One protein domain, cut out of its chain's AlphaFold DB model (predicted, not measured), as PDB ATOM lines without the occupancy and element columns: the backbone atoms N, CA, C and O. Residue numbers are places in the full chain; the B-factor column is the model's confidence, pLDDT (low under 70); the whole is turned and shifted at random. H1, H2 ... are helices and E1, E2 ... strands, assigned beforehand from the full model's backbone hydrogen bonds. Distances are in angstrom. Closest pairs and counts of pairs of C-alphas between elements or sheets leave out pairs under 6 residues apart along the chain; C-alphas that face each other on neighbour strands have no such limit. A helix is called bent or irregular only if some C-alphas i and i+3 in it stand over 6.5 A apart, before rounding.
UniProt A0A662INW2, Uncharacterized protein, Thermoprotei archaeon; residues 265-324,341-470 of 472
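Overview. This is residues 265 to 324 and 341 to 470 of the 472 residues of an uncharacterized protein of Thermoprotei archaeon (UniProt A0A662INW2). Four helical stretches, H4b, H6, H7 and H9, make an up-and-down bundle, each running against the one before it in the chain. H2 packs on H4b from outside this bundle and H1 packs across H2; H4a and H3 lie toward one end, while H8 crosses H9 at the other. The 190 printed residues have nine named helices and one named strand, in the order H1 H2 H3 E1 H4 H5 H6 H7 H8 H9, mostly helix. The whole is compact, with a radius of gyration of the C-alphas of 17.0 A and spans of 51 by 34 by 28 A.

Arrangement. Begin at H4, residues 344 to 380, assigned as one helix by its hydrogen bonds but bent: C-alphas 355 and 358 are 9.7 A apart. Its arms are H4a, residues 344 to 355, and H4b, residues 358 to 380, itself irregular, with C-alphas 358 and 361 7.4 A apart. H4b touches H6, residues 390 to 405, with residues 371 to 378 alone, opposite ways at a shallow tilt of 27 degrees; the closest C-alphas, Leu 374 and Val 394, are 6.9 A apart. H6 forms a hairpin with H7, residues 413 to 423, closest at C-alphas Phe 400 and Pro 415, 5.3 A. H9, residues 448 to 470, touches H4b with residues 462 to 469 alone, closest at C-alphas Ala 465 and Cys 366, 5.0 A. H2, residues 288 to 304, touches H4b at C-alphas Met 297 and Ala 364, 5.2 A, their closest. Look next at H1, residues 265 to 281, which touches H2 with residues 270 to 274 alone, C-alphas Leu 270 and Glu 302 being closest at 6.8 A. H3, residues 309 to 315, touches H4a, closest at C-alphas Thr 310 and Ala 346, 4.9 A. H8, residues 426 to 444, touches H9 at a steep tilt of 53 degrees, closest at C-alphas Ala 437 and Arg 452, 4.5 A. H5, residues 382 to 387, touches no helix. In H2, H4a, H6, H7 and H9 every O i to N i+4 pair is within hydrogen-bond range; H1 has 12 of 13, H4b 18 of 19, H8 14 of 15, H3 0 of 3 with 2 of 4 O i to N i+3 pairs, and H5 0 of 2 with 1 of 3.

Along the chain. Find C-alpha 265 at (241.267, 121.413, 159.414), where H1 begins its 24.3 A. H4b spans 35.2 A, and H9 runs 32.6 A to C-alpha 470 at (206.937, 113.203, 159.930). E1, residues 318 to 324, pairs with no named strand.

Size, cuts and confidence. Residues 325 to 340 are not printed, and C-alphas 324 and 341 are 17.5 A apart. Confidence is under 70 in 35 residues, among them 380 to 388 and 438 to 445.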
ATOM      1  N   SER A 265     241.852 120.851 160.639       92.25
ATOM      2  CA  SER A 265     241.267 121.413 159.414       92.25
ATOM      3  C   SER A 265     239.753 121.205 159.364       92.25
ATOM      4  O   SER A 265     239.024 122.166 159.132       92.25
ATOM      5  N   ARG A 266     239.257 120.014 159.725       91.38
ATOM      6  CA  ARG A 266     237.810 119.743 159.836       91.38
ATOM      7  C   ARG A 266     237.142 120.631 160.884       91.38
ATOM      8  O   ARG A 266     236.068 121.180 160.647       91.38
ATOM      9  N   VAL A 267     237.799 120.819 162.029       93.50
ATOM     10  CA  VAL A 267     237.319 121.720 163.090       93.50
ATOM     11  C   VAL A 267     237.273 123.169 162.610       93.50
ATOM     12  O   VAL A 267     236.303 123.872 162.894       93.50
ATOM     13  N   ARG A 268     238.300 123.622 161.882       94.19
ATOM     14  CA  ARG A 268     238.351 124.965 161.292       94.19
ATOM     15  C   ARG A 268     237.202 125.170 160.312       94.19
ATOM     16  O   ARG A 268     236.477 126.150 160.456       94.19
ATOM     17  N   ASP A 269     237.014 124.252 159.371       92.75
ATOM     18  CA  ASP A 269     236.004 124.381 158.316       92.75
ATOM     19  C   ASP A 269     234.588 124.400 158.909       92.75
ATOM     20  O   ASP A 269     233.771 125.262 158.572       92.75
ATOM     21  N   LEU A 270     234.317 123.519 159.879       93.06
ATOM     22  CA  LEU A 270     233.067 123.545 160.635       93.06
ATOM     23  C   LEU A 270     232.896 124.878 161.376       93.06
ATOM     24  O   LEU A 270     231.836 125.501 161.303       93.06
ATOM     25  N   ARG A 271     233.936 125.346 162.075       94.12
ATOM     26  CA  ARG A 271     233.889 126.614 162.810       94.12
ATOM     27  C   ARG A 271     233.581 127.780 161.876       94.12
ATOM     28  O   ARG A 271     232.740 128.599 162.225       94.12
ATOM     29  N   GLU A 272     234.227 127.876 160.719       92.38
ATOM     30  CA  GLU A 272     234.001 128.958 159.752       92.38
ATOM     31  C   GLU A 272     232.552 128.973 159.245       92.38
ATOM     32  O   GLU A 272     231.915 130.032 159.242       92.38
ATOM     33  N   LYS A 273     231.980 127.800 158.940       92.31
ATOM     34  CA  LYS A 273     230.558 127.654 158.582       92.31
ATOM     35  C   LYS A 273     229.629 128.130 159.708       92.31
ATOM     36  O   LYS A 273     228.695 128.897 159.456       92.31
ATOM     37  N   ILE A 274     229.902 127.738 160.957       92.75
ATOM     38  CA  ILE A 274     229.105 128.152 162.124       92.75
ATOM     39  C   ILE A 274     229.258 129.648 162.418       92.75
ATOM     40  O   ILE A 274     228.259 130.313 162.679       92.75
ATOM     41  N   VAL A 275     230.466 130.210 162.326       91.62
ATOM     42  CA  VAL A 275     230.717 131.654 162.482       91.62
ATOM     43  C   VAL A 275     229.949 132.445 161.425       91.62
ATOM     44  O   VAL A 275     229.225 133.378 161.772       91.62
ATOM     45  N   GLY A 276     230.043 132.057 160.150       88.12
ATOM     46  CA  GLY A 276     229.315 132.712 159.061       88.12
ATOM     47  C   GLY A 276     227.793 132.582 159.187       88.12
ATOM     48  O   GLY A 276     227.045 133.464 158.761       88.12
ATOM     49  N   TRP A 277     227.302 131.499 159.792       87.56
ATOM     50  CA  TRP A 277     225.892 131.362 160.153       87.56
ATOM     51  C   TRP A 277     225.514 132.309 161.303       87.56
ATOM     52  O   TRP A 277     224.638 133.149 161.108       87.56
ATOM     53  N   LEU A 278     226.230 132.267 162.433       87.62
ATOM     54  CA  LEU A 278     225.997 133.117 163.610       87.62
ATOM     55  C   LEU A 278     226.027 134.614 163.282       87.62
ATOM     56  O   LEU A 278     225.215 135.368 163.808       87.62
ATOM     57  N   ARG A 279     226.919 135.054 162.391       83.88
ATOM     58  CA  ARG A 279     226.991 136.453 161.933       83.88
ATOM     59  C   ARG A 279     225.727 136.926 161.226       83.88
ATOM     60  O   ARG A 279     225.347 138.083 161.358       83.88
ATOM     61  N   ARG A 280     225.074 136.039 160.472       78.88
ATOM     62  CA  ARG A 280     223.856 136.359 159.710       78.88
ATOM     63  C   ARG A 280     222.591 136.251 160.551       78.88
ATOM     64  O   ARG A 280     221.587 136.876 160.224       78.88
ATOM     65  N   THR A 281     222.600 135.409 161.579       76.44
ATOM     66  CA  THR A 281     221.396 135.044 162.337       76.44
ATOM     67  C   THR A 281     221.339 135.673 163.725       76.44
ATOM     68  O   THR A 281     220.247 135.917 164.245       76.44
ATOM     69  N   GLY A 282     222.498 135.960 164.312       78.88
ATOM     70  CA  GLY A 282     222.653 136.346 165.706       78.88
ATOM     71  C   GLY A 282     222.290 135.222 166.680       78.88
ATOM     72  O   GLY A 282     222.024 134.083 166.300       78.88
ATOM     73  N   ILE A 283     222.273 135.550 167.973       82.44
ATOM     74  CA  ILE A 283     222.016 134.584 169.059       82.44
ATOM     75  C   ILE A 283     220.787 134.986 169.864       82.44
ATOM     76  O   ILE A 283     220.590 136.173 170.130       82.44
ATOM     77  N   TYR A 284     219.966 134.008 170.252       85.00
ATOM     78  CA  TYR A 284     218.883 134.191 171.216       85.00
ATOM     79  C   TYR A 284     219.384 133.891 172.630       85.00
ATOM     80  O   TYR A 284     219.543 132.739 173.016       85.00
ATOM     81  N   MET A 285     219.688 134.941 173.390       81.44
ATOM     82  CA  MET A 285     220.326 134.803 174.706       81.44
ATOM     83  C   MET A 285     219.363 134.391 175.827       81.44
ATOM     84  O   MET A 285     219.826 133.991 176.889       81.44
ATOM     85  N   GLU A 286     218.049 134.480 175.610       82.50
ATOM     86  CA  GLU A 286     217.044 134.179 176.641       82.50
ATOM     87  C   GLU A 286     216.835 132.669 176.849       82.50
ATOM     88  O   GLU A 286     216.417 132.254 177.925       82.50
ATOM     89  N   ASP A 287     217.170 131.838 175.854       87.12
ATOM     90  CA  ASP A 287     217.063 130.376 175.935       87.12
ATOM     91  C   ASP A 287     218.303 129.698 175.327       87.12
ATOM     92  O   ASP A 287     218.353 129.336 174.146       87.12
ATOM     93  N   LEU A 288     219.334 129.526 176.159       87.06
ATOM     94  CA  LEU A 288     220.599 128.905 175.756       87.06
ATOM     95  C   LEU A 288     220.440 127.426 175.384       87.06
ATOM     96  O   LEU A 288     221.158 126.941 174.512       87.06
ATOM     97  N   GLN A 289     219.482 126.711 175.987       89.31
ATOM     98  CA  GLN A 289     219.218 125.312 175.642       89.31
ATOM     99  C   GLN A 289     218.671 125.202 174.218       89.31
ATOM    100  O   GLN A 289     219.116 124.353 173.443       89.31
ATOM    101  N   PHE A 290     217.734 126.078 173.852       90.31
ATOM    102  CA  PHE A 290     217.225 126.155 172.489       90.31
ATOM    103  C   PHE A 290     218.341 126.482 171.487       90.31
ATOM    104  O   PHE A 290     218.483 125.789 170.475       90.31
ATOM    105  N   MET A 291     219.187 127.470 171.802       89.88
ATOM    106  CA  MET A 291     220.355 127.793 170.976       89.88
ATOM    107  C   MET A 291     221.332 126.621 170.853       89.88
ATOM    108  O   MET A 291     221.881 126.404 169.774       89.88
ATOM    109  N   ASN A 292     221.526 125.845 171.920       90.69
ATOM    110  CA  ASN A 292     222.380 124.664 171.904       90.69
ATOM    111  C   ASN A 292     221.852 123.602 170.928       90.69
ATOM    112  O   ASN A 292     222.608 123.117 170.092       90.69
ATOM    113  N   TYR A 293     220.553 123.286 170.961       91.56
ATOM    114  CA  TYR A 293     219.962 122.347 170.000       91.56
ATOM    115  C   TYR A 293     220.054 122.843 168.555       91.56
ATOM    116  O   TYR A 293     220.377 122.068 167.656       91.56
ATOM    117  N   LEU A 294     219.834 124.138 168.332       90.69
ATOM    118  CA  LEU A 294     219.968 124.745 167.011       90.69
ATOM    119  C   LEU A 294     221.408 124.641 166.476       90.69
ATOM    120  O   LEU A 294     221.610 124.270 165.319       90.69
ATOM    121  N   LEU A 295     222.402 124.934 167.322       91.62
ATOM    122  CA  LEU A 295     223.824 124.806 166.995       91.62
ATOM    123  C   LEU A 295     224.231 123.352 166.749       91.62
ATOM    124  O   LEU A 295     224.998 123.102 165.823       91.62
ATOM    125  N   LEU A 296     223.707 122.403 167.528       92.00
ATOM    126  CA  LEU A 296     223.926 120.969 167.335       92.00
ATOM    127  C   LEU A 296     223.413 120.506 165.965       92.00
ATOM    128  O   LEU A 296     224.181 119.945 165.190       92.00
ATOM    129  N   MET A 297     222.149 120.800 165.640       91.19
ATOM    130  CA  MET A 297     221.550 120.432 164.348       91.19
ATOM    131  C   MET A 297     222.281 121.093 163.181       91.19
ATOM    132  O   MET A 297     222.559 120.440 162.177       91.19
ATOM    133  N   ARG A 298     222.649 122.375 163.322       91.31
ATOM    134  CA  ARG A 298     223.427 123.083 162.299       91.31
ATOM    135  C   ARG A 298     224.793 122.434 162.101       91.31
ATOM    136  O   ARG A 298     225.164 122.171 160.966       91.31
ATOM    137  N   SER A 299     225.523 122.185 163.187       92.19
ATOM    138  CA  SER A 299     226.873 121.612 163.139       92.19
ATOM    139  C   SER A 299     226.872 120.207 162.549       92.19
ATOM    140  O   SER A 299     227.765 119.868 161.784       92.19
ATOM    141  N   TYR A 300     225.854 119.412 162.874       91.19
ATOM    142  CA  TYR A 300     225.676 118.084 162.315       91.19
ATOM    143  C   TYR A 300     225.452 118.124 160.799       91.19
ATOM    144  O   TYR A 300     226.209 117.505 160.055       91.19
ATOM    145  N   TYR A 301     224.467 118.900 160.334       87.69
ATOM    146  CA  TYR A 301     224.170 119.029 158.903       87.69
ATOM    147  C   TYR A 301     225.380 119.558 158.108       87.69
ATOM    148  O   TYR A 301     225.672 119.063 157.029       87.69
ATOM    149  N   GLU A 302     226.133 120.514 158.656       88.62
ATOM    150  CA  GLU A 302     227.317 121.079 157.992       88.62
ATOM    151  C   GLU A 302     228.483 120.090 157.830       88.62
ATOM    152  O   GLU A 302     229.430 120.384 157.091       88.62
ATOM    153  N   LEU A 303     228.436 118.961 158.544       85.25
ATOM    154  CA  LEU A 303     229.515 117.984 158.656       85.25
ATOM    155  C   LEU A 303     229.160 116.609 158.072       85.25
ATOM    156  O   LEU A 303     230.052 115.898 157.613       85.25
ATOM    157  N   ARG A 304     227.881 116.212 158.093       76.75
ATOM    158  CA  ARG A 304     227.446 114.854 157.721       76.75
ATOM    159  C   ARG A 304     227.694 114.513 156.248       76.75
ATOM    160  O   ARG A 304     227.936 113.349 155.944       76.75
ATOM    161  N   SER A 305     227.746 115.509 155.362       65.88
ATOM    162  CA  SER A 305     228.078 115.309 153.943       65.88
ATOM    163  C   SER A 305     229.461 114.668 153.716       65.88
ATOM    164  O   SER A 305     229.797 114.279 152.600       65.88
ATOM    165  N   GLU A 306     230.293 114.573 154.757       70.12
ATOM    166  CA  GLU A 306     231.635 114.005 154.721       70.12
ATOM    167  C   GLU A 306     231.691 112.671 155.489       70.12
ATOM    168  O   GLU A 306     231.556 112.627 156.716       70.12
ATOM    169  N   VAL A 307     231.939 111.570 154.769       61.22
ATOM    170  CA  VAL A 307     231.978 110.204 155.324       61.22
ATOM    171  C   VAL A 307     232.940 110.093 156.515       61.22
ATOM    172  O   VAL A 307     234.116 110.440 156.420       61.22
ATOM    173  N   GLY A 308     232.444 109.553 157.634       65.12
ATOM    174  CA  GLY A 308     233.236 109.234 158.830       65.12
ATOM    175  C   GLY A 308     233.523 110.412 159.766       65.12
ATOM    176  O   GLY A 308     234.073 110.205 160.852       65.12
ATOM    177  N   THR A 309     233.121 111.632 159.408       70.25
ATOM    178  CA  THR A 309     233.517 112.853 160.132       70.25
ATOM    179  C   THR A 309     232.821 112.987 161.487       70.25
ATOM    180  O   THR A 309     233.411 113.500 162.434       70.25
ATOM    181  N   THR A 310     231.609 112.449 161.645       73.62
ATOM    182  CA  THR A 310     230.886 112.429 162.932       73.62
ATOM    183  C   THR A 310     231.622 111.591 163.982       73.62
ATOM    184  O   THR A 310     231.687 111.968 165.151       73.62
ATOM    185  N   THR A 311     232.270 110.501 163.559       79.81
ATOM    186  CA  THR A 311     233.084 109.626 164.425       79.81
ATOM    187  C   THR A 311     234.507 110.136 164.662       79.81
ATOM    188  O   THR A 311     235.222 109.609 165.510       79.81
ATOM    189  N   LEU A 312     234.943 111.174 163.940       84.81
ATOM    190  CA  LEU A 312     236.258 111.785 164.143       84.81
ATOM    191  C   LEU A 312     236.378 112.365 165.555       84.81
ATOM    192  O   LEU A 312     237.375 112.146 166.243       84.81
ATOM    193  N   PHE A 313     235.336 113.068 166.001       85.44
ATOM    194  CA  PHE A 313     235.350 113.770 167.282       85.44
ATOM    195  C   PHE A 313     235.228 112.831 168.477       85.44
ATOM    196  O   PHE A 313     235.724 113.167 169.540       85.44
ATOM    197  N   THR A 314     234.680 111.622 168.323       86.69
ATOM    198  CA  THR A 314     234.701 110.639 169.420       86.69
ATOM    199  C   THR A 314     236.110 110.114 169.701       86.69
ATOM    200  O   THR A 314     236.412 109.759 170.837       86.69
ATOM    201  N   LYS A 315     236.992 110.087 168.690       88.19
ATOM    202  CA  LYS A 315     238.411 109.719 168.842       88.19
ATOM    203  C   LYS A 315     239.285 110.898 169.272       88.19
ATOM    204  O   LYS A 315     240.299 110.699 169.936       88.19
ATOM    205  N   HIS A 316     238.898 112.108 168.877       90.75
ATOM    206  CA  HIS A 316     239.604 113.353 169.169       90.75
ATOM    207  C   HIS A 316     238.643 114.347 169.829       90.75
ATOM    208  O   HIS A 316     238.180 115.277 169.159       90.75
ATOM    209  N   PRO A 317     238.327 114.142 171.118       92.44
ATOM    210  CA  PRO A 317     237.317 114.927 171.800       92.44
ATOM    211  C   PRO A 317     237.718 116.397 171.886       92.44
ATOM    212  O   PRO A 317     238.863 116.735 172.195       92.44
ATOM    213  N   LEU A 318     236.791 117.282 171.539       94.19
ATOM    214  CA  LEU A 318     236.947 118.730 171.575       94.19
ATOM    215  C   LEU A 318     235.576 119.402 171.542       94.19
ATOM    216  O   LEU A 318     234.597 118.865 171.026       94.19
ATOM    217  N   SER A 319     235.505 120.617 172.067       95.44
ATOM    218  CA  SER A 319     234.262 121.378 172.156       95.44
ATOM    219  C   SER A 319     234.346 122.701 171.409       95.44
ATOM    220  O   SER A 319     235.392 123.354 171.373       95.44
ATOM    221  N   PHE A 320     233.212 123.156 170.888       95.81
ATOM    222  CA  PHE A 320     233.013 124.579 170.656       95.81
ATOM    223  C   PHE A 320     232.494 125.239 171.923       95.81
ATOM    224  O   PHE A 320     231.591 124.734 172.579       95.81
ATOM    225  N   LYS A 321     233.058 126.390 172.261       94.50
ATOM    226  CA  LYS A 321     232.628 127.192 173.396       94.50
ATOM    227  C   LYS A 321     232.208 128.562 172.902       94.50
ATOM    228  O   LYS A 321     233.014 129.321 172.365       94.50
ATOM    229  N   LEU A 322     230.924 128.842 173.055       92.88
ATOM    230  CA  LEU A 322     230.307 130.107 172.713       92.88
ATOM    231  C   LEU A 322     230.267 130.983 173.967       92.88
ATOM    232  O   LEU A 322     229.669 130.605 174.973       92.88
ATOM    233  N   ILE A 323     230.902 132.149 173.899       90.00
ATOM    234  CA  ILE A 323     231.065 133.058 175.036       90.00
ATOM    235  C   ILE A 323     230.444 134.402 174.675       90.00
ATOM    236  O   ILE A 323     230.815 135.013 173.668       90.00
ATOM    237  N   GLY A 324     229.518 134.872 175.506       87.75
ATOM    238  CA  GLY A 324     228.966 136.219 175.429       87.75
ATOM    239  C   GLY A 324     229.584 137.118 176.489       87.75
ATOM    240  O   GLY A 324     229.412 136.875 177.681       87.75
ATOM    241  N   PRO A 341     230.079 120.115 173.121       93.75
ATOM    242  CA  PRO A 341     230.996 119.002 172.892       93.75
ATOM    243  C   PRO A 341     230.743 118.393 171.509       93.75
ATOM    244  O   PRO A 341     229.605 118.019 171.209       93.75
ATOM    245  N   LEU A 342     231.757 118.328 170.640       92.31
ATOM    246  CA  LEU A 342     231.573 117.864 169.258       92.31
ATOM    247  C   LEU A 342     231.364 116.349 169.162       92.31
ATOM    248  O   LEU A 342     230.816 115.864 168.176       92.31
ATOM    249  N   GLU A 343     231.695 115.596 170.204       90.69
ATOM    250  CA  GLU A 343     231.386 114.170 170.340       90.69
ATOM    251  C   GLU A 343     229.869 113.934 170.321       90.69
ATOM    252  O   GLU A 343     229.400 112.881 169.886       90.69
ATOM    253  N   ARG A 344     229.073 114.937 170.732       90.12
ATOM    254  CA  ARG A 344     227.606 114.890 170.637       90.12
ATOM    255  C   ARG A 344     227.117 114.777 169.197       90.12
ATOM    256  O   ARG A 344     226.014 114.273 168.999       90.12
ATOM    257  N   LEU A 345     227.912 115.181 168.206       90.50
ATOM    258  CA  LEU A 345     227.553 115.016 166.798       90.50
ATOM    259  C   LEU A 345     227.434 113.537 166.413       90.50
ATOM    260  O   LEU A 345     226.559 113.211 165.624       90.50
ATOM    261  N   ALA A 346     228.222 112.640 167.014       88.81
ATOM    262  CA  ALA A 346     228.079 111.196 166.799       88.81
ATOM    263  C   ALA A 346     226.789 110.635 167.421       88.81
ATOM    264  O   ALA A 346     226.157 109.750 166.854       88.81
ATOM    265  N   VAL A 347     226.370 111.170 168.573       88.62
ATOM    266  CA  VAL A 347     225.094 110.789 169.205       88.62
ATOM    267  C   VAL A 347     223.917 111.233 168.340       88.62
ATOM    268  O   VAL A 347     222.978 110.469 168.137       88.62
ATOM    269  N   ILE A 348     223.985 112.452 167.799       89.94
ATOM    270  CA  ILE A 348     222.986 112.983 166.864       89.94
ATOM    271  C   ILE A 348     222.943 112.150 165.588       89.94
ATOM    272  O   ILE A 348     221.857 111.822 165.122       89.94
ATOM    273  N   ASP A 349     224.110 111.782 165.059       89.62
ATOM    274  CA  ASP A 349     224.228 110.944 163.870       89.62
ATOM    275  C   ASP A 349     223.516 109.609 164.049       89.62
ATOM    276  O   ASP A 349     222.682 109.233 163.227       89.62
ATOM    277  N   LEU A 350     223.792 108.935 165.168       88.31
ATOM    278  CA  LEU A 350     223.154 107.675 165.515       88.31
ATOM    279  C   LEU A 350     221.639 107.842 165.671       88.31
ATOM    280  O   LEU A 350     220.885 107.091 165.060       88.31
ATOM    281  N   ALA A 351     221.197 108.829 166.453       88.12
ATOM    282  CA  ALA A 351     219.783 109.050 166.742       88.12
ATOM    283  C   ALA A 351     218.973 109.381 165.482       88.12
ATOM    284  O   ALA A 351     217.926 108.783 165.234       88.12
ATOM    285  N   LEU A 352     219.467 110.311 164.660       86.69
ATOM    286  CA  LEU A 352     218.787 110.686 163.430       86.69
ATOM    287  C   LEU A 352     218.824 109.546 162.409       86.69
ATOM    288  O   LEU A 352     217.802 109.269 161.797       86.69
ATOM    289  N   THR A 353     219.952 108.854 162.241       86.88
ATOM    290  CA  THR A 353     220.049 107.734 161.287       86.88
ATOM    291  C   THR A 353     219.173 106.552 161.707       86.88
ATOM    292  O   THR A 353     218.590 105.896 160.853       86.88
ATOM    293  N   GLN A 354     219.015 106.291 163.008       85.25
ATOM    294  CA  GLN A 354     218.075 105.277 163.497       85.25
ATOM    295  C   GLN A 354     216.615 105.645 163.219       85.25
ATOM    296  O   GLN A 354     215.824 104.762 162.900       85.25
ATOM    297  N   ALA A 355     216.258 106.924 163.356       79.81
ATOM    298  CA  ALA A 355     214.887 107.386 163.158       79.81
ATOM    299  C   ALA A 355     214.523 107.603 161.678       79.81
ATOM    300  O   ALA A 355     213.386 107.344 161.306       79.81
ATOM    301  N   TYR A 356     215.472 108.060 160.855       79.00
ATOM    302  CA  TYR A 356     215.223 108.592 159.505       79.00
ATOM    303  C   TYR A 356     216.170 108.043 158.421       79.00
ATOM    304  O   TYR A 356     216.121 108.477 157.273       79.00
ATOM    305  N   GLY A 357     217.083 107.128 158.754       83.56
ATOM    306  CA  GLY A 357     217.972 106.482 157.783       83.56
ATOM    307  C   GLY A 357     218.835 107.457 156.969       83.56
ATOM    308  O   GLY A 357     219.585 108.276 157.515       83.56
ATOM    309  N   GLU A 358     218.747 107.341 155.642       81.12
ATOM    310  CA  GLU A 358     219.494 108.163 154.677       81.12
ATOM    311  C   GLU A 358     219.081 109.641 154.710       81.12
ATOM    312  O   GLU A 358     219.874 110.524 154.393       81.12
ATOM    313  N   GLU A 359     217.870 109.935 155.177       79.56
ATOM    314  CA  GLU A 359     217.267 111.267 155.111       79.56
ATOM    315  C   GLU A 359     217.609 112.154 156.314       79.56
ATOM    316  O   GLU A 359     217.186 113.307 156.420       79.56
ATOM    317  N   ALA A 360     218.405 111.634 157.239       83.81
ATOM    318  CA  ALA A 360     218.676 112.301 158.495       83.81
ATOM    319  C   ALA A 360     219.518 113.597 158.363       83.81
ATOM    320  O   ALA A 360     219.427 114.468 159.233       83.81
ATOM    321  N   GLU A 361     220.279 113.786 157.276       83.56
ATOM    322  CA  GLU A 361     220.926 115.075 156.966       83.56
ATOM    323  C   GLU A 361     219.890 116.166 156.681       83.56
ATOM    324  O   GLU A 361     219.922 117.246 157.281       83.56
ATOM    325  N   ASP A 362     218.954 115.858 155.783       76.81
ATOM    326  CA  ASP A 362     217.880 116.762 155.388       76.81
ATOM    327  C   ASP A 362     217.008 117.106 156.590       76.81
ATOM    328  O   ASP A 362     216.699 118.275 156.813       76.81
ATOM    329  N   VAL A 363     216.686 116.111 157.423       80.81
ATOM    330  CA  VAL A 363     215.961 116.310 158.684       80.81
ATOM    331  C   VAL A 363     216.695 117.310 159.577       80.81
ATOM    332  O   VAL A 363     216.092 118.283 160.030       80.81
ATOM    333  N   ALA A 364     218.002 117.157 159.801       85.56
ATOM    334  CA  ALA A 364     218.760 118.106 160.620       85.56
ATOM    335  C   ALA A 364     218.802 119.518 160.019       85.56
ATOM    336  O   ALA A 364     218.668 120.512 160.743       85.56
ATOM    337  N   LYS A 365     218.941 119.627 158.695       81.38
ATOM    338  CA  LYS A 365     218.874 120.899 157.964       81.38
ATOM    339  C   LYS A 365     217.510 121.571 158.152       81.38
ATOM    340  O   LYS A 365     217.453 122.763 158.466       81.38
ATOM    341  N   CYS A 366     216.434 120.803 158.030       75.44
ATOM    342  CA  CYS A 366     215.051 121.211 158.257       75.44
ATOM    343  C   CYS A 366     214.819 121.684 159.702       75.44
ATOM    344  O   CYS A 366     214.287 122.775 159.925       75.44
ATOM    345  N   LEU A 367     215.311 120.939 160.694       82.56
ATOM    346  CA  LEU A 367     215.230 121.311 162.111       82.56
ATOM    347  C   LEU A 367     216.056 122.556 162.446       82.56
ATOM    348  O   LEU A 367     215.630 123.378 163.261       82.56
ATOM    349  N   SER A 368     217.218 122.726 161.812       84.50
ATOM    350  CA  SER A 368     218.029 123.938 161.938       84.50
ATOM    351  C   SER A 368     217.309 125.151 161.336       84.50
ATOM    352  O   SER A 368     217.256 126.216 161.955       84.50
ATOM    353  N   ALA A 369     216.685 124.997 160.165       75.56
ATOM    354  CA  ALA A 369     215.908 126.058 159.528       75.56
ATOM    355  C   ALA A 369     214.684 126.469 160.367       75.56
ATOM    356  O   ALA A 369     214.444 127.664 160.557       75.56
ATOM    357  N   LEU A 370     213.955 125.496 160.926       79.62
ATOM    358  CA  LEU A 370     212.836 125.739 161.838       79.62
ATOM    359  C   LEU A 370     213.286 126.494 163.095       79.62
ATOM    360  O   LEU A 370     212.708 127.527 163.431       79.62
ATOM    361  N   GLY A 371     214.332 126.016 163.775       83.94
ATOM    362  CA  GLY A 371     214.841 126.678 164.975       83.94
ATOM    363  C   GLY A 371     215.313 128.107 164.682       83.94
ATOM    364  O   GLY A 371     215.012 129.031 165.434       83.94
ATOM    365  N   LEU A 372     215.950 128.340 163.533       80.81
ATOM    366  CA  LEU A 372     216.312 129.690 163.106       80.81
ATOM    367  C   LEU A 372     215.085 130.590 162.893       80.81
ATOM    368  O   LEU A 372     215.097 131.754 163.297       80.81
ATOM    369  N   ALA A 373     214.028 130.077 162.261       76.06
ATOM    370  CA  ALA A 373     212.797 130.836 162.073       76.06
ATOM    371  C   ALA A 373     212.172 131.234 163.419       76.06
ATOM    372  O   ALA A 373     211.801 132.392 163.603       76.06
ATOM    373  N   LEU A 374     212.141 130.310 164.382       80.19
ATOM    374  CA  LEU A 374     211.671 130.568 165.745       80.19
ATOM    375  C   LEU A 374     212.526 131.626 166.462       80.19
ATOM    376  O   LEU A 374     211.967 132.579 167.001       80.19
ATOM    377  N   VAL A 375     213.864 131.535 166.402       81.50
ATOM    378  CA  VAL A 375     214.780 132.559 166.955       81.50
ATOM    379  C   VAL A 375     214.476 133.942 166.387       81.50
ATOM    380  O   VAL A 375     214.394 134.919 167.132       81.50
ATOM    381  N   ARG A 376     214.303 134.036 165.062       74.38
ATOM    382  CA  ARG A 376     213.980 135.304 164.399       74.38
ATOM    383  C   ARG A 376     212.671 135.876 164.925       74.38
ATOM    384  O   ARG A 376     212.608 137.075 165.171       74.38
ATOM    385  N   ILE A 377     211.657 135.035 165.129       73.38
ATOM    386  CA  ILE A 377     210.367 135.495 165.636       73.38
ATOM    387  C   ILE A 377     210.494 136.014 167.078       73.38
ATOM    388  O   ILE A 377     210.036 137.116 167.372       73.38
ATOM    389  N   LEU A 378     211.167 135.266 167.954       77.31
ATOM    390  CA  LEU A 378     211.352 135.637 169.362       77.31
ATOM    391  C   LEU A 378     212.138 136.944 169.529       77.31
ATOM    392  O   LEU A 378     211.700 137.842 170.243       77.31
ATOM    393  N   LYS A 379     213.278 137.080 168.835       73.88
ATOM    394  CA  LYS A 379     214.154 138.259 168.956       73.88
ATOM    395  C   LYS A 379     213.530 139.531 168.400       73.88
ATOM    396  O   LYS A 379     213.787 140.617 168.907       73.88
ATOM    397  N   VAL A 380     212.796 139.413 167.297       65.00
ATOM    398  CA  VAL A 380     212.353 140.573 166.516       65.00
ATOM    399  C   VAL A 380     210.927 140.986 166.880       65.00
ATOM    400  O   VAL A 380     210.594 142.162 166.756       65.00
ATOM    401  N   TYR A 381     210.099 140.062 167.379       64.31
ATOM    402  CA  TYR A 381     208.697 140.332 167.698       64.31
ATOM    403  C   TYR A 381     208.291 139.819 169.073       64.31
ATOM    404  O   TYR A 381     207.269 139.155 169.209       64.31
ATOM    405  N   SER A 382     209.035 140.164 170.119       63.03
ATOM    406  CA  SER A 382     208.695 139.777 171.497       63.03
ATOM    407  C   SER A 382     207.232 140.085 171.890       63.03
ATOM    408  O   SER A 382     206.626 139.325 172.645       63.03
ATOM    409  N   GLY A 383     206.619 141.131 171.315       60.59
ATOM    410  CA  GLY A 383     205.182 141.427 171.444       60.59
ATOM    411  C   GLY A 383     204.252 140.402 170.768       60.59
ATOM    412  O   GLY A 383     203.338 139.893 171.409       60.59
ATOM    413  N   LEU A 384     204.520 140.032 169.508       60.41
ATOM    414  CA  LEU A 384     203.765 139.001 168.770       60.41
ATOM    415  C   LEU A 384     204.069 137.582 169.264       60.41
ATOM    416  O   LEU A 384     203.222 136.702 169.156       60.41
ATOM    417  N   ALA A 385     205.261 137.345 169.813       62.84
ATOM    418  CA  ALA A 385     205.662 136.054 170.355       62.84
ATOM    419  C   ALA A 385     204.725 135.602 171.483       62.84
ATOM    420  O   ALA A 385     204.372 134.425 171.550       62.84
ATOM    421  N   ARG A 386     204.259 136.552 172.306       65.69
ATOM    422  CA  ARG A 386     203.268 136.309 173.361       65.69
ATOM    423  C   ARG A 386     201.869 136.057 172.800       65.69
ATOM    424  O   ARG A 386     201.208 135.124 173.241       65.69
ATOM    425  N   GLU A 387     201.436 136.833 171.807       65.31
ATOM    426  CA  GLU A 387     200.118 136.665 171.166       65.31
ATOM    427  C   GLU A 387     199.995 135.359 170.369       65.31
ATOM    428  O   GLU A 387     198.919 134.766 170.297       65.31
ATOM    429  N   LEU A 388     201.102 134.898 169.782       68.19
ATOM    430  CA  LEU A 388     201.189 133.659 169.009       68.19
ATOM    431  C   LEU A 388     201.752 132.494 169.826       68.19
ATOM    432  O   LEU A 388     202.064 131.460 169.252       68.19
ATOM    433  N   ALA A 389     201.910 132.629 171.146       75.75
ATOM    434  CA  ALA A 389     202.463 131.580 172.006       75.75
ATOM    435  C   ALA A 389     203.713 130.891 171.403       75.75
ATOM    436  O   ALA A 389     203.852 129.669 171.472       75.75
ATOM    437  N   ILE A 390     204.621 131.660 170.792       79.00
ATOM    438  CA  ILE A 390     205.827 131.133 170.127       79.00
ATOM    439  C   ILE A 390     206.703 130.380 171.123       79.00
ATOM    440  O   ILE A 390     207.290 129.360 170.771       79.00
ATOM    441  N   ASP A 391     206.698 130.799 172.387       80.44
ATOM    442  CA  ASP A 391     207.341 130.079 173.486       80.44
ATOM    443  C   ASP A 391     206.869 128.620 173.572       80.44
ATOM    444  O   ASP A 391     207.669 127.714 173.799       80.44
ATOM    445  N   ARG A 392     205.584 128.348 173.297       84.44
ATOM    446  CA  ARG A 392     205.053 126.979 173.232       84.44
ATOM    447  C   ARG A 392     205.638 126.204 172.054       84.44
ATOM    448  O   ARG A 392     205.965 125.032 172.228       84.44
ATOM    449  N   LEU A 393     205.804 126.825 170.882       84.44
ATOM    450  CA  LEU A 393     206.476 126.178 169.747       84.44
ATOM    451  C   LEU A 393     207.941 125.870 170.060       84.44
ATOM    452  O   LEU A 393     208.417 124.789 169.727       84.44
ATOM    453  N   VAL A 394     208.642 126.779 170.739       88.19
ATOM    454  CA  VAL A 394     210.028 126.565 171.180       88.19
ATOM    455  C   VAL A 394     210.104 125.403 172.166       88.19
ATOM    456  O   VAL A 394     210.959 124.533 172.025       88.19
ATOM    457  N   VAL A 395     209.187 125.331 173.134       90.12
ATOM    458  CA  VAL A 395     209.104 124.202 174.075       90.12
ATOM    459  C   VAL A 395     208.852 122.888 173.339       90.12
ATOM    460  O   VAL A 395     209.551 121.910 173.598       90.12
ATOM    461  N   LEU A 396     207.905 122.855 172.398       89.19
ATOM    462  CA  LEU A 396     207.628 121.655 171.607       89.19
ATOM    463  C   LEU A 396     208.824 121.243 170.739       89.19
ATOM    464  O   LEU A 396     209.142 120.059 170.678       89.19
ATOM    465  N   TYR A 397     209.528 122.203 170.137       90.12
ATOM    466  CA  TYR A 397     210.767 121.964 169.396       90.12
ATOM    467  C   TYR A 397     211.859 121.367 170.291       90.12
ATOM    468  O   TYR A 397     212.460 120.351 169.945       90.12
ATOM    469  N   LYS A 398     212.085 121.950 171.476       92.12
ATOM    470  CA  LYS A 398     213.043 121.421 172.457       92.12
ATOM    471  C   LYS A 398     212.667 120.011 172.897       92.12
ATOM    472  O   LYS A 398     213.540 119.154 172.956       92.12
ATOM    473  N   HIS A 399     211.387 119.761 173.173       90.69
ATOM    474  CA  HIS A 399     210.902 118.431 173.531       90.69
ATOM    475  C   HIS A 399     211.135 117.429 172.408       90.69
ATOM    476  O   HIS A 399     211.686 116.369 172.676       90.69
ATOM    477  N   PHE A 400     210.798 117.783 171.168       89.00
ATOM    478  CA  PHE A 400     211.055 116.946 170.002       89.00
ATOM    479  C   PHE A 400     212.538 116.569 169.889       89.00
ATOM    480  O   PHE A 400     212.860 115.383 169.864       89.00
ATOM    481  N   ILE A 401     213.446 117.552 169.928       89.81
ATOM    482  CA  ILE A 401     214.887 117.277 169.849       89.81
ATOM    483  C   ILE A 401     215.367 116.465 171.053       89.81
ATOM    484  O   ILE A 401     216.100 115.499 170.881       89.81
ATOM    485  N   SER A 402     214.943 116.802 172.273       89.81
ATOM    486  CA  SER A 402     215.342 116.043 173.464       89.81
ATOM    487  C   SER A 402     214.860 114.590 173.413       89.81
ATOM    488  O   SER A 402     215.619 113.696 173.760       89.81
ATOM    489  N   SER A 403     213.641 114.342 172.919       87.06
ATOM    490  CA  SER A 403     213.082 112.999 172.744       87.06
ATOM    491  C   SER A 403     213.804 112.189 171.676       87.06
ATOM    492  O   SER A 403     213.813 110.967 171.751       87.06
ATOM    493  N   LEU A 404     214.391 112.861 170.686       85.12
ATOM    494  CA  LEU A 404     215.213 112.219 169.673       85.12
ATOM    495  C   LEU A 404     216.610 111.871 170.219       85.12
ATOM    496  O   LEU A 404     217.129 110.795 169.948       85.12
ATOM    497  N   LEU A 405     217.229 112.784 170.974       85.25
ATOM    498  CA  LEU A 405     218.640 112.679 171.362       85.25
ATOM    499  C   LEU A 405     218.891 111.956 172.691       85.25
ATOM    500  O   LEU A 405     220.002 111.469 172.910       85.25
ATOM    501  N   GLU A 406     217.922 111.935 173.605       82.88
ATOM    502  CA  GLU A 406     218.106 111.389 174.949       82.88
ATOM    503  C   GLU A 406     217.398 110.033 175.108       82.88
ATOM    504  O   GLU A 406     216.177 109.945 174.936       82.88
ATOM    505  N   PRO A 407     218.127 108.970 175.497       71.88
ATOM    506  CA  PRO A 407     217.520 107.666 175.730       71.88
ATOM    507  C   PRO A 407     216.547 107.716 176.918       71.88
ATOM    508  O   PRO A 407     216.801 108.380 177.923       71.88
ATOM    509  N   GLY A 408     215.431 106.989 176.815       70.19
ATOM    510  CA  GLY A 408     214.421 106.890 177.879       70.19
ATOM    511  C   GLY A 408     213.398 108.032 177.927       70.19
ATOM    512  O   GLY A 408     212.545 108.047 178.815       70.19
ATOM    513  N   ARG A 409     213.441 108.983 176.983       75.31
ATOM    514  CA  ARG A 409     212.400 110.011 176.829       75.31
ATOM    515  C   ARG A 409     211.133 109.446 176.154       75.31
ATOM    516  O   ARG A 409     211.213 108.484 175.392       75.31
ATOM    517  N   PRO A 410     209.956 110.063 176.382       73.81
ATOM    518  CA  PRO A 410     208.733 109.733 175.650       73.81
ATOM    519  C   PRO A 410     208.904 109.933 174.138       73.81
ATOM    520  O   PRO A 410     209.674 110.799 173.719       73.81
ATOM    521  N   SER A 411     208.130 109.188 173.340       80.69
ATOM    522  CA  SER A 411     208.166 109.227 171.868       80.69
ATOM    523  C   SER A 411     208.206 110.653 171.302       80.69
ATOM    524  O   SER A 411     207.371 111.495 171.647       80.69
ATOM    525  N   TYR A 412     209.144 110.893 170.378       80.00
ATOM    526  CA  TYR A 412     209.298 112.160 169.657       80.00
ATOM    527  C   TYR A 412     208.095 112.490 168.755       80.00
ATOM    528  O   TYR A 412     207.885 113.651 168.405       80.00
ATOM    529  N   LEU A 413     207.252 111.503 168.425       81.94
ATOM    530  CA  LEU A 413     206.095 111.690 167.545       81.94
ATOM    531  C   LEU A 413     205.033 112.609 168.155       81.94
ATOM    532  O   LEU A 413     204.400 113.377 167.437       81.94
ATOM    533  N   LYS A 414     204.849 112.581 169.481       85.19
ATOM    534  CA  LYS A 414     203.869 113.441 170.162       85.19
ATOM    535  C   LYS A 414     204.202 114.937 170.019       85.19
ATOM    536  O   LYS A 414     203.338 115.677 169.550       85.19
ATOM    537  N   PRO A 415     205.403 115.422 170.397       84.94
ATOM    538  CA  PRO A 415     205.750 116.827 170.194       84.94
ATOM    539  C   PRO A 415     205.819 117.210 168.708       84.94
ATOM    540  O   PRO A 415     205.428 118.326 168.372       84.94
ATOM    541  N   LEU A 416     206.228 116.298 167.816       82.94
ATOM    542  CA  LEU A 416     206.200 116.529 166.365       82.94
ATOM    543  C   LEU A 416     204.772 116.747 165.838       82.94
ATOM    544  O   LEU A 416     204.511 117.710 165.118       82.94
ATOM    545  N   TYR A 417     203.832 115.891 166.245       84.81
ATOM    546  CA  TYR A 417     202.419 116.023 165.898       84.81
ATOM    547  C   TYR A 417     201.836 117.345 166.406       84.81
ATOM    548  O   TYR A 417     201.151 118.044 165.663       84.81
ATOM    549  N   GLU A 418     202.134 117.728 167.649       85.75
ATOM    550  CA  GLU A 418     201.667 118.994 168.222       85.75
ATOM    551  C   GLU A 418     202.238 120.215 167.484       85.75
ATOM    552  O   GLU A 418     201.510 121.189 167.271       85.75
ATOM    553  N   LEU A 419     203.502 120.169 167.036       84.31
ATOM    554  CA  LEU A 419     204.092 121.212 166.182       84.31
ATOM    555  C   LEU A 419     203.325 121.344 164.861       84.31
ATOM    556  O   LEU A 419     202.874 122.438 164.517       84.31
ATOM    557  N   LEU A 420     203.134 120.227 164.154       83.69
ATOM    558  CA  LEU A 420     202.410 120.186 162.880       83.69
ATOM    559  C   LEU A 420     200.974 120.677 163.024       83.69
ATOM    560  O   LEU A 420     200.519 121.526 162.257       83.69
ATOM    561  N   ARG A 421     200.263 120.168 164.031       85.62
ATOM    562  CA  ARG A 421     198.885 120.551 164.329       85.62
ATOM    563  C   ARG A 421     198.787 122.046 164.606       85.62
ATOM    564  O   ARG A 421     197.894 122.684 164.064       85.62
ATOM    565  N   THR A 422     199.702 122.607 165.398       83.50
ATOM    566  CA  THR A 422     199.691 124.041 165.730       83.50
ATOM    567  C   THR A 422     199.904 124.906 164.488       83.50
ATOM    568  O   THR A 422     199.173 125.873 164.283       83.50
ATOM    569  N   LEU A 423     200.849 124.539 163.618       79.62
ATOM    570  CA  LEU A 423     201.131 125.291 162.390       79.62
ATOM    571  C   LEU A 423     200.009 125.197 161.347       79.62
ATOM    572  O   LEU A 423     199.863 126.107 160.533       79.62
ATOM    573  N   ARG A 424     199.202 124.131 161.379       83.25
ATOM    574  CA  ARG A 424     198.058 123.932 160.476       83.25
ATOM    575  C   ARG A 424     196.782 124.662 160.901       83.25
ATOM    576  O   ARG A 424     195.837 124.689 160.122       83.25
ATOM    577  N   ILE A 425     196.733 125.262 162.093       85.62
ATOM    578  CA  ILE A 425     195.594 126.096 162.501       85.62
ATOM    579  C   ILE A 425     195.558 127.333 161.588       85.62
ATOM    580  O   ILE A 425     196.500 128.123 161.587       85.62
ATOM    581  N   GLU A 426     194.484 127.510 160.813       82.75
ATOM    582  CA  GLU A 426     194.392 128.570 159.795       82.75
ATOM    583  C   GLU A 426     194.593 129.974 160.375       82.75
ATOM    584  O   GLU A 426     195.420 130.735 159.871       82.75
ATOM    585  N   ASP A 427     193.924 130.284 161.489       80.19
ATOM    586  CA  ASP A 427     194.066 131.567 162.187       80.19
ATOM    587  C   ASP A 427     195.504 131.817 162.642       80.19
ATOM    588  O   ASP A 427     196.037 132.923 162.522       80.19
ATOM    589  N   TYR A 428     196.154 130.772 163.150       78.62
ATOM    590  CA  TYR A 428     197.534 130.834 163.603       78.62
ATOM    591  C   TYR A 428     198.479 131.112 162.433       78.62
ATOM    592  O   TYR A 428     199.292 132.040 162.474       78.62
ATOM    593  N   ARG A 429     198.328 130.335 161.356       80.88
ATOM    594  CA  ARG A 429     199.083 130.467 160.112       80.88
ATOM    595  C   ARG A 429     198.932 131.863 159.519       80.88
ATOM    596  O   ARG A 429     199.933 132.477 159.156       80.88
ATOM    597  N   ALA A 430     197.707 132.375 159.434       78.94
ATOM    598  CA  ALA A 430     197.426 133.696 158.887       78.94
ATOM    599  C   ALA A 430     198.121 134.803 159.693       78.94
ATOM    600  O   ALA A 430     198.764 135.678 159.104       78.94
ATOM    601  N   ARG A 431     198.066 134.738 161.030       74.38
ATOM    602  CA  ARG A 431     198.742 135.712 161.900       74.38
ATOM    603  C   ARG A 431     200.264 135.623 161.798       74.38
ATOM    604  O   ARG A 431     200.920 136.656 161.681       74.38
ATOM    605  N   LEU A 432     200.826 134.413 161.779       75.19
ATOM    606  CA  LEU A 432     202.267 134.205 161.632       75.19
ATOM    607  C   LEU A 432     202.783 134.722 160.282       75.19
ATOM    608  O   LEU A 432     203.803 135.407 160.236       75.19
ATOM    609  N   LEU A 433     202.065 134.443 159.189       78.06
ATOM    610  CA  LEU A 433     202.390 134.948 157.854       78.06
ATOM    611  C   LEU A 433     202.290 136.473 157.775       78.06
ATOM    612  O   LEU A 433     203.167 137.106 157.193       78.06
ATOM    613  N   GLY A 434     201.250 137.062 158.372       72.25
ATOM    614  CA  GLY A 434     201.091 138.515 158.450       72.25
ATOM    615  C   GLY A 434     202.242 139.181 159.206       72.25
ATOM    616  O   GLY A 434     202.788 140.182 158.738       72.25
ATOM    617  N   ALA A 435     202.660 138.587 160.327       68.38
ATOM    618  CA  ALA A 435     203.795 139.049 161.121       68.38
ATOM    619  C   ALA A 435     205.129 138.941 160.361       68.38
ATOM    620  O   ALA A 435     205.887 139.909 160.320       68.38
ATOM    621  N   LEU A 436     205.394 137.798 159.713       68.50
ATOM    622  CA  LEU A 436     206.597 137.596 158.896       68.50
ATOM    623  C   LEU A 436     206.663 138.585 157.723       68.50
ATOM    624  O   LEU A 436     207.701 139.207 157.504       68.50
ATOM    625  N   ALA A 437     205.559 138.744 156.987       71.69
ATOM    626  CA  ALA A 437     205.488 139.613 155.815       71.69
ATOM    627  C   ALA A 437     205.757 141.075 156.184       71.69
ATOM    628  O   ALA A 437     206.605 141.713 155.570       71.69
ATOM    629  N   LYS A 438     205.104 141.587 157.237       66.06
ATOM    630  CA  LYS A 438     205.284 142.974 157.696       66.06
ATOM    631  C   LYS A 438     206.754 143.315 157.955       66.06
ATOM    632  O   LYS A 438     207.190 144.423 157.672       66.06
ATOM    633  N   ARG A 439     207.542 142.370 158.458       58.06
ATOM    634  CA  ARG A 439     208.949 142.626 158.775       58.06
ATOM    635  C   ARG A 439     209.901 142.449 157.623       58.06
ATOM    636  O   ARG A 439     210.906 143.144 157.588       58.06
ATOM    637  N   ILE A 440     209.626 141.507 156.727       61.19
ATOM    638  CA  ILE A 440     210.403 141.400 155.496       61.19
ATOM    639  C   ILE A 440     210.333 142.753 154.767       61.19
ATOM    640  O   ILE A 440     211.366 143.251 154.334       61.19
ATOM    641  N   MET A 441     209.174 143.428 154.796       66.81
ATOM    642  CA  MET A 441     209.070 144.818 154.338       66.81
ATOM    643  C   MET A 441     209.986 145.773 155.126       66.81
ATOM    644  O   MET A 441     210.745 146.529 154.538       66.81
ATOM    645  N   GLU A 442     209.944 145.739 156.461       57.59
ATOM    646  CA  GLU A 442     210.718 146.659 157.315       57.59
ATOM    647  C   GLU A 442     212.245 146.438 157.279       57.59
ATOM    648  O   GLU A 442     212.998 147.381 157.514       57.59
ATOM    649  N   VAL A 443     212.717 145.205 157.063       51.47
ATOM    650  CA  VAL A 443     214.144 144.827 157.150       51.47
ATOM    651  C   VAL A 443     214.808 144.791 155.785       51.47
ATOM    652  O   VAL A 443     215.937 145.252 155.646       51.47
ATOM    653  N   GLU A 444     214.127 144.224 154.794       58.00
ATOM    654  CA  GLU A 444     214.667 144.064 153.444       58.00
ATOM    655  C   GLU A 444     214.210 145.201 152.518       58.00
ATOM    656  O   GLU A 444     214.649 145.273 151.375       58.00
ATOM    657  N   GLY A 445     213.360 146.112 153.014       63.81
ATOM    658  CA  GLY A 445     212.817 147.223 152.231       63.81
ATOM    659  C   GLY A 445     211.893 146.760 151.107       63.81
ATOM    660  O   GLY A 445     211.674 147.509 150.161       63.81
ATOM    661  N   LEU A 446     211.400 145.520 151.185       74.50
ATOM    662  CA  LEU A 446     210.579 144.922 150.140       74.50
ATOM    663  C   LEU A 446     209.151 145.458 150.177       74.50
ATOM    664  O   LEU A 446     208.588 145.753 151.235       74.50
ATOM    665  N   GLU A 447     208.536 145.510 149.002       82.88
ATOM    666  CA  GLU A 447     207.127 145.848 148.870       82.88
ATOM    667  C   GLU A 447     206.236 144.779 149.518       82.88
ATOM    668  O   GLU A 447     206.601 143.608 149.672       82.88
ATOM    669  N   LYS A 448     205.021 145.180 149.906       82.12
ATOM    670  CA  LYS A 448     204.103 144.342 150.699       82.12
ATOM    671  C   LYS A 448     203.830 142.971 150.079       82.12
ATOM    672  O   LYS A 448     203.708 141.983 150.805       82.12
ATOM    673  N   GLU A 449     203.706 142.908 148.758       82.88
ATOM    674  CA  GLU A 449     203.435 141.656 148.049       82.88
ATOM    675  C   GLU A 449     204.659 140.742 147.983       82.88
ATOM    676  O   GLU A 449     204.542 139.550 148.277       82.88
ATOM    677  N   GLU A 450     205.838 141.293 147.696       72.19
ATOM    678  CA  GLU A 450     207.101 140.550 147.657       72.19
ATOM    679  C   GLU A 450     207.443 139.977 149.033       72.19
ATOM    680  O   GLU A 450     207.757 138.793 149.182       72.19
ATOM    681  N   ALA A 451     207.270 140.791 150.071       67.62
ATOM    682  CA  ALA A 451     207.474 140.389 151.449       67.62
ATOM    683  C   ALA A 451     206.499 139.288 151.892       67.62
ATOM    684  O   ALA A 451     206.879 138.343 152.591       67.62
ATOM    685  N   ARG A 452     205.237 139.364 151.451       79.19
ATOM    686  CA  ARG A 452     204.228 138.330 151.714       79.19
ATOM    687  C   ARG A 452     204.523 137.037 150.959       79.19
ATOM    688  O   ARG A 452     204.368 135.962 151.537       79.19
ATOM    689  N   ALA A 453     204.990 137.116 149.717       75.00
ATOM    690  CA  ALA A 453     205.412 135.951 148.948       75.00
ATOM    691  C   ALA A 453     206.613 135.249 149.607       75.00
ATOM    692  O   ALA A 453     206.605 134.025 149.771       75.00
ATOM    693  N   LEU A 454     207.603 136.016 150.072       64.94
ATOM    694  CA  LEU A 454     208.771 135.492 150.781       64.94
ATOM    695  C   LEU A 454     208.393 134.888 152.149       64.94
ATOM    696  O   LEU A 454     208.906 133.828 152.521       64.94
ATOM    697  N   ALA A 455     207.445 135.500 152.866       68.00
ATOM    698  CA  ALA A 455     206.875 134.962 154.102       68.00
ATOM    699  C   ALA A 455     206.168 133.619 153.875       68.00
ATOM    700  O   ALA A 455     206.419 132.659 154.604       68.00
ATOM    701  N   ILE A 456     205.325 133.528 152.840       77.94
ATOM    702  CA  ILE A 456     204.634 132.289 152.458       77.94
ATOM    703  C   ILE A 456     205.644 131.212 152.075       77.94
ATOM    704  O   ILE A 456     205.517 130.081 152.535       77.94
ATOM    705  N   LYS A 457     206.663 131.551 151.280       69.12
ATOM    706  CA  LYS A 457     207.736 130.622 150.903       69.12
ATOM    707  C   LYS A 457     208.480 130.097 152.133       69.12
ATOM    708  O   LYS A 457     208.680 128.895 152.262       69.12
ATOM    709  N   SER A 458     208.824 130.982 153.067       62.09
ATOM    710  CA  SER A 458     209.520 130.627 154.310       62.09
ATOM    711  C   SER A 458     208.663 129.750 155.225       62.09
ATOM    712  O   SER A 458     209.149 128.760 155.763       62.09
ATOM    713  N   PHE A 459     207.374 130.068 155.365       71.44
ATOM    714  CA  PHE A 459     206.434 129.248 156.124       71.44
ATOM    715  C   PHE A 459     206.204 127.886 155.466       71.44
ATOM    716  O   PHE A 459     206.192 126.876 156.157       71.44
ATOM    717  N   ARG A 460     206.063 127.834 154.134       71.25
ATOM    718  CA  ARG A 460     205.954 126.570 153.399       71.25
ATOM    719  C   ARG A 460     207.194 125.712 153.588       71.25
ATOM    720  O   ARG A 460     207.034 124.526 153.806       71.25
ATOM    721  N   HIS A 461     208.396 126.290 153.594       63.25
ATOM    722  CA  HIS A 461     209.602 125.533 153.933       63.25
ATOM    723  C   HIS A 461     209.557 124.962 155.354       63.25
ATOM    724  O   HIS A 461     210.004 123.845 155.550       63.25
ATOM    725  N   ILE A 462     209.010 125.686 156.337       64.75
ATOM    726  CA  ILE A 462     208.850 125.187 157.714       64.75
ATOM    727  C   ILE A 462     207.818 124.053 157.786       64.75
ATOM    728  O   ILE A 462     208.060 123.025 158.414       64.75
ATOM    729  N   GLU A 463     206.661 124.250 157.156       71.44
ATOM    730  CA  GLU A 463     205.584 123.261 157.101       71.44
ATOM    731  C   GLU A 463     206.054 121.998 156.374       71.44
ATOM    732  O   GLU A 463     205.869 120.896 156.877       71.44
ATOM    733  N   GLN A 464     206.728 122.164 155.238       68.50
ATOM    734  CA  GLN A 464     207.278 121.077 154.446       68.50
ATOM    735  C   GLN A 464     208.417 120.363 155.170       68.50
ATOM    736  O   GLN A 464     208.394 119.145 155.227       68.50
ATOM    737  N   ALA A 465     209.322 121.092 155.826       61.81
ATOM    738  CA  ALA A 465     210.344 120.519 156.694       61.81
ATOM    739  C   ALA A 465     209.738 119.616 157.774       61.81
ATOM    740  O   ALA A 465     210.208 118.509 157.988       61.81
ATOM    741  N   LEU A 466     208.681 120.064 158.454       68.19
ATOM    742  CA  LEU A 466     208.026 119.268 159.493       68.19
ATOM    743  C   LEU A 466     207.206 118.102 158.936       68.19
ATOM    744  O   LEU A 466     207.096 117.081 159.607       68.19
ATOM    745  N   ILE A 467     206.618 118.256 157.747       72.75
ATOM    746  CA  ILE A 467     205.949 117.157 157.044       72.75
ATOM    747  C   ILE A 467     206.985 116.112 156.656       72.75
ATOM    748  O   ILE A 467     206.791 114.957 156.994       72.75
ATOM    749  N   GLU A 468     208.096 116.515 156.043       65.19
ATOM    750  CA  GLU A 468     209.207 115.633 155.687       65.19
ATOM    751  C   GLU A 468     209.727 114.901 156.928       65.19
ATOM    752  O   GLU A 468     209.809 113.686 156.909       65.19
ATOM    753  N   VAL A 469     209.936 115.592 158.052       64.69
ATOM    754  CA  VAL A 469     210.327 114.978 159.342       64.69
ATOM    755  C   VAL A 469     209.273 114.002 159.902       64.69
ATOM    756  O   VAL A 469     209.577 113.228 160.805       64.69
ATOM    757  N   ALA A 470     208.022 114.060 159.448       69.00
ATOM    758  CA  ALA A 470     206.937 113.203 159.930       69.00
ATOM    759  C   ALA A 470     206.539 112.086 158.959       69.00
ATOM    760  O   ALA A 470     205.905 111.122 159.384       69.00
TER     761      ALA A 470